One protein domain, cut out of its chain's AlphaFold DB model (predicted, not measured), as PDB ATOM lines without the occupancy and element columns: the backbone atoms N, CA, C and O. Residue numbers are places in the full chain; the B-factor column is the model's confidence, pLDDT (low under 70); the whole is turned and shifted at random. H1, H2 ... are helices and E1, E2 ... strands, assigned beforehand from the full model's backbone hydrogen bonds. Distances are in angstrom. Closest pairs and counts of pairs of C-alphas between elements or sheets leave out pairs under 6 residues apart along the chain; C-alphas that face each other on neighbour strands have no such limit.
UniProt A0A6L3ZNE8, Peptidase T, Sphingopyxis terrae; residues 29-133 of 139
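AT A GLANCE: This is residues 29 to 133 of the 139 residues of the protein "Peptidase T" of Sphingopyxis terrae (UniProt A0A6L3ZNE8). A four-stranded sheet runs through the middle, with helix H2 packed lengthwise on one face, mostly over E3; H4 grazes the sheet, and H1 packs on E4 near its first residue, crosswise to H2. A long loop, residues 41 to 63, wraps round the H1 end, and small H3 lies beyond the other end of the strands. The 105 printed residues hold four named helices and four named strands, in the order E1 H1 E2 H2 E3 H3 H4 E4. The sheet runs E1 E3 E2 E4 and is mixed; the class is mixed, helices and strands. The whole is compact, with a radius of gyration of the C-alphas of 13.5 A and spans of 42 by 31 by 23 A.

HOW THE PARTS SIT: Begin at E1, residues 35 to 40, an edge strand antiparallel to E3, residues 103 to 108; look for N 37 and O 106, 3.0 A apart. E3 is parallel to E2, residues 78 to 83, with N 81 and O 105 at 2.8 A. E2 is parallel to the other edge strand, E4, residues 129 to 132, with N 82 and O 131 at 2.9 A. H2, residues 88 to 98, is on the sheet at a height over the sheet of 9.1 A and runs along the strands, at 19 degrees to E3 on the local plane; their closest C-alphas are Gly 91 and Val 104, 6.2 A apart. H1, residues 64 to 73, is on the sheet too; H1 and H2 on one face make two layers, helices over a sheet. H1 and H2 only just touch, with 3 pairs of C-alphas within 8 A, the closest Ile 64 and Ile 98 at 6.9 A, and stand about perpendicular at 88 degrees. H4, residues 118 to 124, only grazes the sheet with residues 120 to 124; the closest C-alphas of H4 and E2 are Leu 124 and Val 80, 6.6 A apart. H3, residues 112 to 116, is only just not on the sheet, with 4 pairs of C-alphas within 10 A, and meets H4 only through their link. E2, H2, E3 form a strand-helix-strand unit, two parallel neighbours with a helix between, and E3, H3, H4, E4 a split one, with E2 between its strands; both crossovers are right-handed. Every O i to N i+4 pair is within hydrogen-bond range in H1 and H4, but 6 of 7 in H2 and 0 of 1 in H3, where 2 of 2 O i to N i+3 pairs are.

IN THESE COORDINATES: Find C-alpha 35 at (345.996, 283.108, 413.631), from which E1 runs 17.1 A. H1 spans 14.2 A, E2 16.3 A, H2 14.5 A and E3 16.5 A. After H3 and H4, E4 ends at C-alpha 132, (353.063, 285.803, 400.744).

THE WHOLE: The C-alphas of Ala 29 and Gly 48, 43.9 A apart, are the farthest pair. The printed part has no cut, and its one long link is E1 to H1, 23 residues. Mean pLDDT of the printed part is 94.7; residues 29 to 30 are under 70.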
ATOM      1  N   ALA A  29     341.038 265.122 412.528       60.78
ATOM      2  CA  ALA A  29     342.082 265.941 413.100       60.78
ATOM      3  C   ALA A  29     341.502 267.351 413.106       60.78
ATOM      4  O   ALA A  29     341.154 267.887 412.055       60.78
ATOM      5  N   ASN A  30     341.257 267.884 414.299       68.88
ATOM      6  CA  ASN A  30     340.746 269.232 414.419       68.88
ATOM      7  C   ASN A  30     341.930 270.131 414.077       68.88
ATOM      8  O   ASN A  30     342.856 270.266 414.880       68.88
ATOM      9  N   ASP A  31     341.949 270.612 412.838       81.12
ATOM     10  CA  ASP A  31     342.985 271.499 412.328       81.12
ATOM     11  C   ASP A  31     343.181 272.658 413.315       81.12
ATOM     12  O   ASP A  31     342.209 273.279 413.758       81.12
ATOM     13  N   GLN A  32     344.435 272.951 413.676       87.44
ATOM     14  CA  GLN A  32     344.743 274.102 414.527       87.44
ATOM     15  C   GLN A  32     344.159 275.362 413.875       87.44
ATOM     16  O   GLN A  32     344.387 275.553 412.680       87.44
ATOM     17  N   PRO A  33     343.399 276.206 414.595       92.06
ATOM     18  CA  PRO A  33     342.785 277.392 414.005       92.06
ATOM     19  C   PRO A  33     343.866 278.344 413.492       92.06
ATOM     20  O   PRO A  33     344.924 278.457 414.104       92.06
ATOM     21  N   TYR A  34     343.598 279.037 412.385       94.62
ATOM     22  CA  TYR A  34     344.510 280.059 411.876       94.62
ATOM     23  C   TYR A  34     344.654 281.209 412.879       94.62
ATOM     24  O   TYR A  34     343.715 281.537 413.611       94.62
ATOM     25  N   GLU A  35     345.810 281.867 412.877       96.00
ATOM     26  CA  GLU A  35     345.996 283.108 413.631       96.00
ATOM     27  C   GLU A  35     345.640 284.310 412.761       96.00
ATOM     28  O   GLU A  35     345.856 284.305 411.545       96.00
ATOM     29  N   HIS A  36     345.097 285.352 413.388       97.12
ATOM     30  CA  HIS A  36     344.610 286.544 412.702       97.12
ATOM     31  C   HIS A  36     345.081 287.802 413.415       97.12
ATOM     32  O   HIS A  36     344.770 288.015 414.586       97.12
ATOM     33  N   TYR A  37     345.811 288.644 412.689       97.69
ATOM     34  CA  TYR A  37     346.345 289.903 413.200       97.69
ATOM     35  C   TYR A  37     345.890 291.057 412.317       97.69
ATOM     36  O   TYR A  37     345.873 290.938 411.093       97.69
ATOM     37  N   VAL A  38     345.540 292.186 412.933       97.81
ATOM     38  CA  VAL A  38     345.076 293.382 412.225       97.81
ATOM     39  C   VAL A  38     345.767 294.610 412.794       97.81
ATOM     40  O   VAL A  38     345.749 294.842 414.001       97.81
ATOM     41  N   TYR A  39     346.312 295.421 411.895       98.12
ATOM     42  CA  TYR A  39     346.924 296.707 412.189       98.12
ATOM     43  C   TYR A  39     346.312 297.770 411.281       98.12
ATOM     44  O   TYR A  39     346.199 297.562 410.073       98.12
ATOM     45  N   GLY A  40     345.918 298.910 411.851       96.94
ATOM     46  CA  GLY A  40     345.229 299.978 411.122       96.94
ATOM     47  C   GLY A  40     343.726 299.745 410.946       96.94
ATOM     48  O   GLY A  40     343.125 298.886 411.596       96.94
ATOM     49  N   ALA A  41     343.096 300.551 410.087       95.25
ATOM     50  CA  ALA A  41     341.642 300.586 409.924       95.25
ATOM     51  C   ALA A  41     341.204 299.980 408.583       95.25
ATOM     52  O   ALA A  41     341.347 300.593 407.527       95.25
ATOM     53  N   LEU A  42     340.594 298.794 408.643       94.75
ATOM     54  CA  LEU A  42     340.223 297.973 407.479       94.75
ATOM     55  C   LEU A  42     339.096 298.539 406.598       94.75
ATOM     56  O   LEU A  42     338.879 298.037 405.503       94.75
ATOM     57  N   ASN A  43     338.340 299.519 407.096       94.31
ATOM     58  CA  ASN A  43     337.141 300.054 406.437       94.31
ATOM     59  C   ASN A  43     337.344 301.506 405.984       94.31
ATOM     60  O   ASN A  43     336.420 302.316 406.038       94.31
ATOM     61  N   THR A  44     338.571 301.851 405.607       97.00
ATOM     62  CA  THR A  44     338.906 303.176 405.082       97.00
ATOM     63  C   THR A  44     339.053 303.116 403.560       97.00
ATOM     64  O   THR A  44     339.192 302.029 403.009       97.00
ATOM     65  N   PRO A  45     338.953 304.242 402.839       97.50
ATOM     66  CA  PRO A  45     339.213 304.248 401.404       97.50
ATOM     67  C   PRO A  45     340.697 304.006 401.092       97.50
ATOM     68  O   PRO A  45     341.567 304.526 401.794       97.50
ATOM     69  N   THR A  46     340.979 303.307 399.990       98.12
ATOM     70  CA  THR A  46     342.327 303.209 399.410       98.12
ATOM     71  C   THR A  46     342.813 304.609 398.990       98.12
ATOM     72  O   THR A  46     342.136 305.257 398.186       98.12
ATOM     73  N   PRO A  47     343.955 305.114 399.502       97.88
ATOM     74  CA  PRO A  47     344.367 306.505 399.282       97.88
ATOM     75  C   PRO A  47     344.760 306.843 397.841       97.88
ATOM     76  O   PRO A  47     344.600 307.983 397.407       97.88
ATOM     77  N   GLY A  48     345.333 305.884 397.116       97.62
ATOM     78  CA  GLY A  48     345.874 306.083 395.776       97.62
ATOM     79  C   GLY A  48     345.460 304.995 394.786       97.62
ATOM     80  O   GLY A  48     344.821 304.013 395.160       97.62
ATOM     81  N   PRO A  49     345.829 305.145 393.503       97.81
ATOM     82  CA  PRO A  49     345.499 304.159 392.486       97.81
ATOM     83  C   PRO A  49     346.253 302.846 392.724       97.81
ATOM     84  O   PRO A  49     347.475 302.834 392.883       97.81
ATOM     85  N   VAL A  50     345.528 301.730 392.665       98.12
ATOM     86  CA  VAL A  50     346.122 300.390 392.609       98.12
ATOM     87  C   VAL A  50     346.543 300.117 391.168       98.12
ATOM     88  O   VAL A  50     345.726 300.191 390.253       98.12
ATOM     89  N   SER A  51     347.829 299.838 390.950       96.19
ATOM     90  CA  SER A  51     348.406 299.719 389.595       96.19
ATOM     91  C   SER A  51     349.043 298.362 389.291       96.19
ATOM     92  O   SER A  51     349.551 298.162 388.188       96.19
ATOM     93  N   GLY A  52     348.997 297.426 390.244       92.06
ATOM     94  CA  GLY A  52     349.547 296.082 390.094       92.06
ATOM     95  C   GLY A  52     351.078 296.036 389.985       92.06
ATOM     96  O   GLY A  52     351.770 297.028 389.739       92.06
ATOM     97  N   GLY A  53     351.625 294.845 390.194       95.94
ATOM     98  CA  GLY A  53     353.056 294.573 390.156       95.94
ATOM     99  C   GLY A  53     353.371 293.272 390.880       95.94
ATOM    100  O   GLY A  53     352.609 292.845 391.743       95.94
ATOM    101  N   LEU A  54     354.488 292.644 390.524       97.50
ATOM    102  CA  LEU A  54     354.983 291.451 391.200       97.50
ATOM    103  C   LEU A  54     356.346 291.765 391.813       97.50
ATOM    104  O   LEU A  54     357.287 292.088 391.093       97.50
ATOM    105  N   LEU A  55     356.432 291.669 393.138       96.62
ATOM    106  CA  LEU A  55     357.686 291.734 393.877       96.62
ATOM    107  C   LEU A  55     358.081 290.313 394.283       96.62
ATOM    108  O   LEU A  55     357.380 289.680 395.066       96.62
ATOM    109  N   LEU A  56     359.210 289.828 393.767       95.81
ATOM    110  CA  LEU A  56     359.830 288.583 394.218       95.81
ATOM    111  C   LEU A  56     361.021 288.928 395.110       95.81
ATOM    112  O   LEU A  56     361.989 289.531 394.650       95.81
ATOM    113  N   MET A  57     360.939 288.566 396.388       91.56
ATOM    114  CA  MET A  57     362.010 288.792 397.358       91.56
ATOM    115  C   MET A  57     362.795 287.497 397.565       91.56
ATOM    116  O   MET A  57     362.203 286.461 397.853       91.56
ATOM    117  N   GLY A  58     364.123 287.555 397.441       90.88
ATOM    118  CA  GLY A  58     365.004 286.379 397.504       90.88
ATOM    119  C   GLY A  58     365.208 285.764 398.897       90.88
ATOM    120  O   GLY A  58     365.955 284.801 399.019       90.88
ATOM    121  N   GLY A  59     364.564 286.303 399.936       87.25
ATOM    122  CA  GLY A  59     364.805 285.943 401.335       87.25
ATOM    123  C   GLY A  59     365.886 286.804 402.000       87.25
ATOM    124  O   GLY A  59     366.573 287.580 401.337       87.25
ATOM    125  N   GLY A  60     366.005 286.682 403.324       87.44
ATOM    126  CA  GLY A  60     366.811 287.580 404.158       87.44
ATOM    127  C   GLY A  60     366.046 288.835 404.585       87.44
ATOM    128  O   GLY A  60     364.812 288.864 404.539       87.44
ATOM    129  N   ASP A  61     366.785 289.860 405.007       87.38
ATOM    130  CA  ASP A  61     366.203 291.131 405.439       87.38
ATOM    131  C   ASP A  61     365.452 291.813 404.293       87.38
ATOM    132  O   ASP A  61     365.863 291.786 403.125       87.38
ATOM    133  N   ARG A  62     364.329 292.459 404.617       88.94
ATOM    134  CA  ARG A  62     363.532 293.140 403.600       88.94
ATOM    135  C   ARG A  62     364.222 294.404 403.120       88.94
ATOM    136  O   ARG A  62     364.569 295.294 403.891       88.94
ATOM    137  N   ASN A  63     364.321 294.530 401.801       93.75
ATOM    138  CA  ASN A  63     364.694 295.789 401.184       93.75
ATOM    139  C   ASN A  63     363.540 296.800 401.334       93.75
ATOM    140  O   ASN A  63     362.469 296.629 400.747       93.75
ATOM    141  N   ILE A  64     363.773 297.857 402.116       95.00
ATOM    142  CA  ILE A  64     362.761 298.873 402.447       95.00
ATOM    143  C   ILE A  64     362.239 299.583 401.190       95.00
ATOM    144  O   ILE A  64     361.041 299.849 401.093       95.00
ATOM    145  N   ASP A  65     363.097 299.868 400.210       96.44
ATOM    146  CA  ASP A  65     362.682 300.556 398.983       96.44
ATOM    147  C   ASP A  65     361.783 299.671 398.116       96.44
ATOM    148  O   ASP A  65     360.772 300.140 397.588       96.44
ATOM    149  N   ALA A  66     362.079 298.372 398.037       96.88
ATOM    150  CA  ALA A  66     361.215 297.399 397.378       96.88
ATOM    151  C   ALA A  66     359.849 297.283 398.076       96.88
ATOM    152  O   ALA A  66     358.815 297.232 397.407       96.88
ATOM    153  N   MET A  67     359.821 297.310 399.412       97.38
ATOM    154  CA  MET A  67     358.569 297.308 400.175       97.38
ATOM    155  C   MET A  67     357.753 298.580 399.945       97.38
ATOM    156  O   MET A  67     356.556 298.502 399.673       97.38
ATOM    157  N   LYS A  68     358.393 299.753 399.963       97.44
ATOM    158  CA  LYS A  68     357.739 301.027 399.625       97.44
ATOM    159  C   LYS A  68     357.213 301.033 398.192       97.44
ATOM    160  O   LYS A  68     356.122 301.549 397.950       97.44
ATOM    161  N   TRP A  69     357.947 300.440 397.251       97.81
ATOM    162  CA  TRP A  69     357.478 300.249 395.881       97.81
ATOM    163  C   TRP A  69     356.222 299.370 395.843       97.81
ATOM    164  O   TRP A  69     355.226 299.770 395.240       97.81
ATOM    165  N   PHE A  70     356.222 298.231 396.542       98.38
ATOM    166  CA  PHE A  70     355.064 297.339 396.645       98.38
ATOM    167  C   PHE A  70     353.850 298.044 397.269       98.38
ATOM    168  O   PHE A  70     352.757 298.002 396.704       98.38
ATOM    169  N   PHE A  71     354.036 298.785 398.364       98.25
ATOM    170  CA  PHE A  71     352.969 299.580 398.981       98.25
ATOM    171  C   PHE A  71     352.451 300.675 398.046       98.25
ATOM    172  O   PHE A  71     351.247 300.914 397.978       98.25
ATOM    173  N   GLY A  72     353.335 301.304 397.268       98.38
ATOM    174  CA  GLY A  72     352.948 302.242 396.218       98.38
ATOM    175  C   GLY A  72     352.088 301.589 395.131       98.38
ATOM    176  O   GLY A  72     351.102 302.182 394.699       98.38
ATOM    177  N   LYS A  73     352.406 300.353 394.724       98.62
ATOM    178  CA  LYS A  73     351.587 299.579 393.773       98.62
ATOM    179  C   LYS A  73     350.208 299.228 394.319       98.62
ATOM    180  O   LYS A  73     349.249 299.244 393.546       98.62
ATOM    181  N   ALA A  74     350.117 298.995 395.625       98.50
ATOM    182  CA  ALA A  74     348.877 298.792 396.367       98.50
ATOM    183  C   ALA A  74     348.144 300.107 396.704       98.50
ATOM    184  O   ALA A  74     347.323 300.142 397.616       98.50
ATOM    185  N   GLY A  75     348.479 301.228 396.052       98.31
ATOM    186  CA  GLY A  75     347.820 302.512 396.300       98.31
ATOM    187  C   GLY A  75     347.959 303.014 397.741       98.31
ATOM    188  O   GLY A  75     347.156 303.839 398.169       98.31
ATOM    189  N   LYS A  76     348.952 302.511 398.494       98.25
ATOM    190  CA  LYS A  76     349.118 302.732 399.941       98.25
ATOM    191  C   LYS A  76     347.905 302.287 400.775       98.25
ATOM    192  O   LYS A  76     347.645 302.830 401.846       98.25
ATOM    193  N   GLY A  77     347.140 301.325 400.269       98.19
ATOM    194  CA  GLY A  77     345.897 300.855 400.867       98.19
ATOM    195  C   GLY A  77     346.073 299.706 401.852       98.19
ATOM    196  O   GLY A  77     346.890 299.763 402.772       98.19
ATOM    197  N   HIS A  78     345.257 298.676 401.668       98.62
ATOM    198  CA  HIS A  78     345.098 297.530 402.550       98.62
ATOM    199  C   HIS A  78     345.917 296.337 402.063       98.62
ATOM    200  O   HIS A  78     345.667 295.785 400.989       98.62
ATOM    201  N   ILE A  79     346.875 295.905 402.882       98.62
ATOM    202  CA  ILE A  79     347.718 294.747 402.589       98.62
ATOM    203  C   ILE A  79     347.181 293.518 403.322       98.62
ATOM    204  O   ILE A  79     346.987 293.555 404.535       98.62
ATOM    205  N   VAL A  80     346.986 292.413 402.603       98.56
ATOM    206  CA  VAL A  80     346.732 291.102 403.213       98.56
ATOM    207  C   VAL A  80     348.000 290.259 403.141       98.56
ATOM    208  O   VAL A  80     348.584 290.092 402.072       98.56
ATOM    209  N   VAL A  81     348.420 289.714 404.279       97.75
ATOM    210  CA  VAL A  81     349.569 288.816 404.390       97.75
ATOM    211  C   VAL A  81     349.077 287.388 404.588       97.75
ATOM    212  O   VAL A  81     348.309 287.106 405.509       97.75
ATOM    213  N   LEU A  82     349.552 286.479 403.742       96.50
ATOM    214  CA  LEU A  82     349.359 285.039 403.880       96.50
ATOM    215  C   LEU A  82     350.662 284.422 404.384       96.50
ATOM    216  O   LEU A  82     351.716 284.641 403.788       96.50
ATOM    217  N   SER A  83     350.601 283.671 405.479       94.19
ATOM    218  CA  SER A  83     351.786 283.119 406.137       94.19
ATOM    219  C   SER A  83     351.539 281.715 406.676       94.19
ATOM    220  O   SER A  83     350.407 281.362 406.985       94.19
ATOM    221  N   ALA A  84     352.602 280.927 406.821       90.19
ATOM    222  CA  ALA A  84     352.575 279.614 407.475       90.19
ATOM    223  C   ALA A  84     353.423 279.559 408.763       90.19
ATOM    224  O   ALA A  84     353.406 278.551 409.469       90.19
ATOM    225  N   SER A  85     354.185 280.623 409.058       85.19
ATOM    226  CA  SER A  85     355.209 280.603 410.117       85.19
ATOM    227  C   SER A  85     355.283 281.875 410.964       85.19
ATOM    228  O   SER A  85     355.638 281.794 412.134       85.19
ATOM    229  N   TYR A  86     354.978 283.043 410.393       84.62
ATOM    230  CA  TYR A  86     355.190 284.352 411.033       84.62
ATOM    231  C   TYR A  86     353.937 285.222 410.949       84.62
ATOM    232  O   TYR A  86     353.224 285.162 409.949       84.62
ATOM    233  N   GLY A  87     353.674 286.064 411.946       87.31
ATOM    234  CA  GLY A  87     352.429 286.835 411.989       87.31
ATOM    235  C   GLY A  87     352.627 288.246 412.506       87.31
ATOM    236  O   GLY A  87     352.732 289.202 411.735       87.31
ATOM    237  N   LYS A  88     352.671 288.359 413.832       91.94
ATOM    238  CA  LYS A  88     352.706 289.626 414.560       91.94
ATOM    239  C   LYS A  88     353.864 290.526 414.122       91.94
ATOM    240  O   LYS A  88     353.663 291.714 413.900       91.94
ATOM    241  N   GLU A  89     355.049 289.955 413.938       92.44
ATOM    242  CA  GLU A  89     356.275 290.678 413.590       92.44
ATOM    243  C   GLU A  89     356.157 291.356 412.222       92.44
ATOM    244  O   GLU A  89     356.561 292.504 412.066       92.44
ATOM    245  N   ILE A  90     355.528 290.682 411.249       92.94
ATOM    246  CA  ILE A  90     355.282 291.250 409.915       92.94
ATOM    247  C   ILE A  90     354.333 292.445 410.015       92.94
ATOM    248  O   ILE A  90     354.518 293.443 409.322       92.94
ATOM    249  N   GLY A  91     353.315 292.352 410.870       93.44
ATOM    250  CA  GLY A  91     352.366 293.439 411.084       93.44
ATOM    251  C   GLY A  91     353.012 294.683 411.686       93.44
ATOM    252  O   GLY A  91     352.790 295.782 411.176       93.44
ATOM    253  N   GLU A  92     353.843 294.511 412.719       95.00
ATOM    254  CA  GLU A  92     354.624 295.611 413.298       95.00
ATOM    255  C   GLU A  92     355.551 296.240 412.247       95.00
ATOM    256  O   GLU A  92     355.511 297.453 412.042       95.00
ATOM    257  N   GLU A  93     356.298 295.421 411.504       95.25
ATOM    258  CA  GLU A  93     357.228 295.889 410.473       95.25
ATOM    259  C   GLU A  93     356.504 296.671 409.359       95.25
ATOM    260  O   GLU A  93     356.883 297.791 409.011       95.25
ATOM    261  N   PHE A  94     355.430 296.112 408.793       96.62
ATOM    262  CA  PHE A  94     354.729 296.712 407.653       96.62
ATOM    263  C   PHE A  94     353.998 297.991 408.052       96.62
ATOM    264  O   PHE A  94     354.013 298.966 407.300       96.62
ATOM    265  N   TYR A  95     353.343 297.990 409.215       97.12
ATOM    266  CA  TYR A  95     352.493 299.101 409.628       97.12
ATOM    267  C   TYR A  95     353.249 300.196 410.380       97.12
ATOM    268  O   TYR A  95     352.953 301.375 410.181       97.12
ATOM    269  N   ARG A  96     354.200 299.833 411.250       95.00
ATOM    270  CA  ARG A  96     354.905 300.796 412.106       95.00
ATOM    271  C   ARG A  96     356.271 301.181 411.565       95.00
ATOM    272  O   ARG A  96     356.552 302.374 411.499       95.00
ATOM    273  N   ASP A  97     357.091 300.206 411.181       96.19
ATOM    274  CA  ASP A  97     358.495 300.476 410.848       96.19
ATOM    275  C   ASP A  97     358.646 301.017 409.421       96.19
ATOM    276  O   ASP A  97     359.307 302.032 409.193       96.19
ATOM    277  N   ILE A  98     357.997 300.370 408.449       96.62
ATOM    278  CA  ILE A  98     357.955 300.835 407.056       96.62
ATOM    279  C   ILE A  98     356.830 301.861 406.891       96.62
ATOM    280  O   ILE A  98     357.054 302.962 406.379       96.62
ATOM    281  N   GLY A  99     355.626 301.487 407.328       96.44
ATOM    282  CA  GLY A  99     354.442 302.334 407.368       96.44
ATOM    283  C   GLY A  99     353.968 302.855 406.010       96.44
ATOM    284  O   GLY A  99     354.367 302.407 404.934       96.44
ATOM    285  N   GLY A 100     353.062 303.833 406.073       95.88
ATOM    286  CA  GLY A 100     352.506 304.488 404.888       95.88
ATOM    287  C   GLY A 100     351.422 303.691 404.160       95.88
ATOM    288  O   GLY A 100     351.128 304.031 403.018       95.88
ATOM    289  N   ILE A 101     350.845 302.675 404.808       98.19
ATOM    290  CA  ILE A 101     349.675 301.907 404.351       98.19
ATOM    291  C   ILE A 101     348.478 302.126 405.287       98.19
ATOM    292  O   ILE A 101     348.666 302.418 406.467       98.19
ATOM    293  N   GLN A 102     347.251 301.949 404.790       98.19
ATOM    294  CA  GLN A 102     346.033 302.092 405.605       98.19
ATOM    295  C   GLN A 102     345.858 300.968 406.624       98.19
ATOM    296  O   GLN A 102     345.376 301.193 407.739       98.19
ATOM    297  N   SER A 103     346.213 299.743 406.237       98.44
ATOM    298  CA  SER A 103     346.185 298.603 407.143       98.44
ATOM    299  C   SER A 103     347.014 297.440 406.633       98.44
ATOM    300  O   SER A 103     347.182 297.268 405.425       98.44
ATOM    301  N   VAL A 104     347.396 296.564 407.555       98.44
ATOM    302  CA  VAL A 104     347.847 295.209 407.241       98.44
ATOM    303  C   VAL A 104     347.039 294.196 408.045       98.44
ATOM    304  O   VAL A 104     346.799 294.368 409.241       98.44
ATOM    305  N   GLU A 105     346.582 293.153 407.366       98.25
ATOM    306  CA  GLU A 105     345.838 292.038 407.939       98.25
ATOM    307  C   GLU A 105     346.565 290.737 407.621       98.25
ATOM    308  O   GLU A 105     346.829 290.444 406.458       98.25
ATOM    309  N   ILE A 106     346.911 289.963 408.645       98.12
ATOM    310  CA  ILE A 106     347.727 288.759 408.501       98.12
ATOM    311  C   ILE A 106     346.923 287.530 408.894       98.12
ATOM    312  O   ILE A 106     346.328 287.499 409.972       98.12
ATOM    313  N   PHE A 107     346.969 286.512 408.038       97.25
ATOM    314  CA  PHE A 107     346.462 285.170 408.304       97.25
ATOM    315  C   PHE A 107     347.632 284.187 408.357       97.25
ATOM    316  O   PHE A 107     348.336 284.006 407.357       97.25
ATOM    317  N   VAL A 108     347.835 283.555 409.516       95.38
ATOM    318  CA  VAL A 108     348.808 282.466 409.684       95.38
ATOM    319  C   VAL A 108     348.063 281.140 409.615       95.38
ATOM    320  O   VAL A 108     347.289 280.811 410.513       95.38
ATOM    321  N   PHE A 109     348.256 280.410 408.522       93.56
ATOM    322  CA  PHE A 109     347.566 279.160 408.233       93.56
ATOM    323  C   PHE A 109     348.273 277.986 408.896       93.56
ATOM    324  O   PHE A 109     349.489 277.835 408.793       93.56
ATOM    325  N   HIS A 110     347.477 277.106 409.492       92.12
ATOM    326  CA  HIS A 110     347.953 275.867 410.106       92.12
ATOM    327  C   HIS A 110     347.375 274.616 409.438       92.12
ATOM    328  O   HIS A 110     347.811 273.508 409.745       92.12
ATOM    329  N   ALA A 111     346.436 274.780 408.495       90.44
ATOM    330  CA  ALA A 111     345.873 273.683 407.718       90.44
ATOM    331  C   ALA A 111     345.377 274.094 406.325       90.44
ATOM    332  O   ALA A 111     344.915 275.212 406.103       90.44
ATOM    333  N   ARG A 112     345.385 273.140 405.386       89.94
ATOM    334  CA  ARG A 112     344.953 273.360 403.993       89.94
ATOM    335  C   ARG A 112     343.471 273.726 403.872       89.94
ATOM    336  O   ARG A 112     343.107 274.494 402.986       89.94
ATOM    337  N   SER A 113     342.622 273.185 404.745       91.31
ATOM    338  CA  SER A 113     341.175 273.453 404.775       91.31
ATOM    339  C   SER A 113     340.864 274.957 404.885       91.31
ATOM    340  O   SER A 113     339.949 275.463 404.229       91.31
ATOM    341  N   GLN A 114     341.699 275.694 405.620       93.38
ATOM    342  CA  GLN A 114     341.570 277.131 405.876       93.38
ATOM    343  C   GLN A 114     341.762 277.991 404.621       93.38
ATOM    344  O   GLN A 114     341.201 279.080 404.538       93.38
ATOM    345  N   ALA A 115     342.477 277.500 403.602       91.69
ATOM    346  CA  ALA A 115     342.668 278.218 402.338       91.69
ATOM    347  C   ALA A 115     341.353 278.432 401.556       91.69
ATOM    348  O   ALA A 115     341.305 279.227 400.620       91.69
ATOM    349  N   THR A 116     340.286 277.722 401.936       94.50
ATOM    350  CA  THR A 116     338.949 277.838 401.334       94.50
ATOM    351  C   THR A 116     337.936 278.554 402.229       94.50
ATOM    352  O   THR A 116     336.749 278.611 401.896       94.50
ATOM    353  N   ASP A 117     338.378 279.125 403.355       96.38
ATOM    354  CA  ASP A 117     337.503 279.884 404.245       96.38
ATOM    355  C   ASP A 117     336.937 281.120 403.527       96.38
ATOM    356  O   ASP A 117     337.666 281.984 403.030       96.38
ATOM    357  N   LYS A 118     335.603 281.223 403.488       97.25
ATOM    358  CA  LYS A 118     334.901 282.299 402.774       97.25
ATOM    359  C   LYS A 118     335.262 283.686 403.302       97.25
ATOM    360  O   LYS A 118     335.361 284.616 402.511       97.25
ATOM    361  N   LYS A 119     335.478 283.845 404.610       95.88
ATOM    362  CA  LYS A 119     335.828 285.144 405.193       95.88
ATOM    363  C   LYS A 119     337.213 285.567 404.729       95.88
ATOM    364  O   LYS A 119     337.366 286.706 404.311       95.88
ATOM    365  N   ILE A 120     338.189 284.660 404.732       97.00
ATOM    366  CA  ILE A 120     339.546 284.943 404.240       97.00
ATOM    367  C   ILE A 120     339.509 285.326 402.755       97.00
ATOM    368  O   ILE A 120     340.091 286.340 402.362       97.00
ATOM    369  N   LEU A 121     338.763 284.577 401.937       98.06
ATOM    370  CA  LEU A 121     338.577 284.899 400.519       98.06
ATOM    371  C   LEU A 121     337.934 286.281 400.319       98.06
ATOM    372  O   LEU A 121     338.316 287.016 399.409       98.06
ATOM    373  N   ASP A 122     336.993 286.678 401.176       97.62
ATOM    374  CA  ASP A 122     336.392 288.014 401.142       97.62
ATOM    375  C   ASP A 122     337.396 289.121 401.478       97.62
ATOM    376  O   ASP A 122     337.307 290.209 400.905       97.62
ATOM    377  N   ARG A 123     338.346 288.866 402.388       97.50
ATOM    378  CA  ARG A 123     339.429 289.811 402.702       97.50
ATOM    379  C   ARG A 123     340.412 289.921 401.539       97.50
ATOM    380  O   ARG A 123     340.721 291.032 401.128       97.50
ATOM    381  N   LEU A 124     340.803 288.797 400.934       97.69
ATOM    382  CA  LEU A 124     341.676 288.776 399.754       97.69
ATOM    383  C   LEU A 124     341.083 289.539 398.564       97.69
ATOM    384  O   LEU A 124     341.793 290.287 397.902       97.69
ATOM    385  N   ARG A 125     339.771 289.417 398.323       97.31
ATOM    386  CA  ARG A 125     339.075 290.164 397.257       97.31
ATOM    387  C   ARG A 125     339.053 291.681 397.466       97.31
ATOM    388  O   ARG A 125     338.812 292.405 396.507       97.31
ATOM    389  N   LYS A 126     339.243 292.148 398.701       96.88
ATOM    390  CA  LYS A 126     339.250 293.572 399.079       96.88
ATOM    391  C   LYS A 126     340.663 294.120 399.288       96.88
ATOM    392  O   LYS A 126     340.798 295.293 399.614       96.88
ATOM    393  N   ALA A 127     341.688 293.280 399.169       98.25
ATOM    394  CA  ALA A 127     343.067 293.690 399.364       98.25
ATOM    395  C   ALA A 127     343.538 294.552 398.189       98.25
ATOM    396  O   ALA A 127     343.307 294.210 397.029       98.25
ATOM    397  N   ASP A 128     344.262 295.623 398.494       98.56
ATOM    398  CA  ASP A 128     344.954 296.421 397.482       98.56
ATOM    399  C   ASP A 128     346.332 295.824 397.145       98.56
ATOM    400  O   ASP A 128     346.885 296.059 396.070       98.56
ATOM    401  N   GLY A 129     346.883 295.020 398.060       98.38
ATOM    402  CA  GLY A 129     348.088 294.224 397.858       98.38
ATOM    403  C   GLY A 129     348.051 292.929 398.667       98.38
ATOM    404  O   GLY A 129     347.557 292.900 399.792       98.38
ATOM    405  N   ILE A 130     348.595 291.854 398.100       98.50
ATOM    406  CA  ILE A 130     348.728 290.557 398.772       98.50
ATOM    407  C   ILE A 130     350.213 290.236 398.900       98.50
ATOM    408  O   ILE A 130     350.952 290.316 397.919       98.50
ATOM    409  N   PHE A 131     350.643 289.869 400.102       97.19
ATOM    410  CA  PHE A 131     352.013 289.473 400.393       97.19
ATOM    411  C   PHE A 131     352.040 288.033 400.904       97.19
ATOM    412  O   PHE A 131     351.339 287.694 401.855       97.19
ATOM    413  N   ILE A 132     352.853 287.179 400.285       95.44
ATOM    414  CA  ILE A 132     353.063 285.803 400.744       95.44
ATOM    415  C   ILE A 132     354.360 285.795 401.547       95.44
ATOM    416  O   ILE A 132     355.434 286.058 401.004       95.44
ATOM    417  N   ALA A 133     354.250 285.559 402.851       93.56
ATOM    418  CA  ALA A 133     355.395 285.550 403.745       93.56
ATOM    419  C   ALA A 133     356.320 284.355 403.467       93.56
ATOM    420  O   ALA A 133     355.893 283.305 402.990       93.56
TER     421      ALA A 133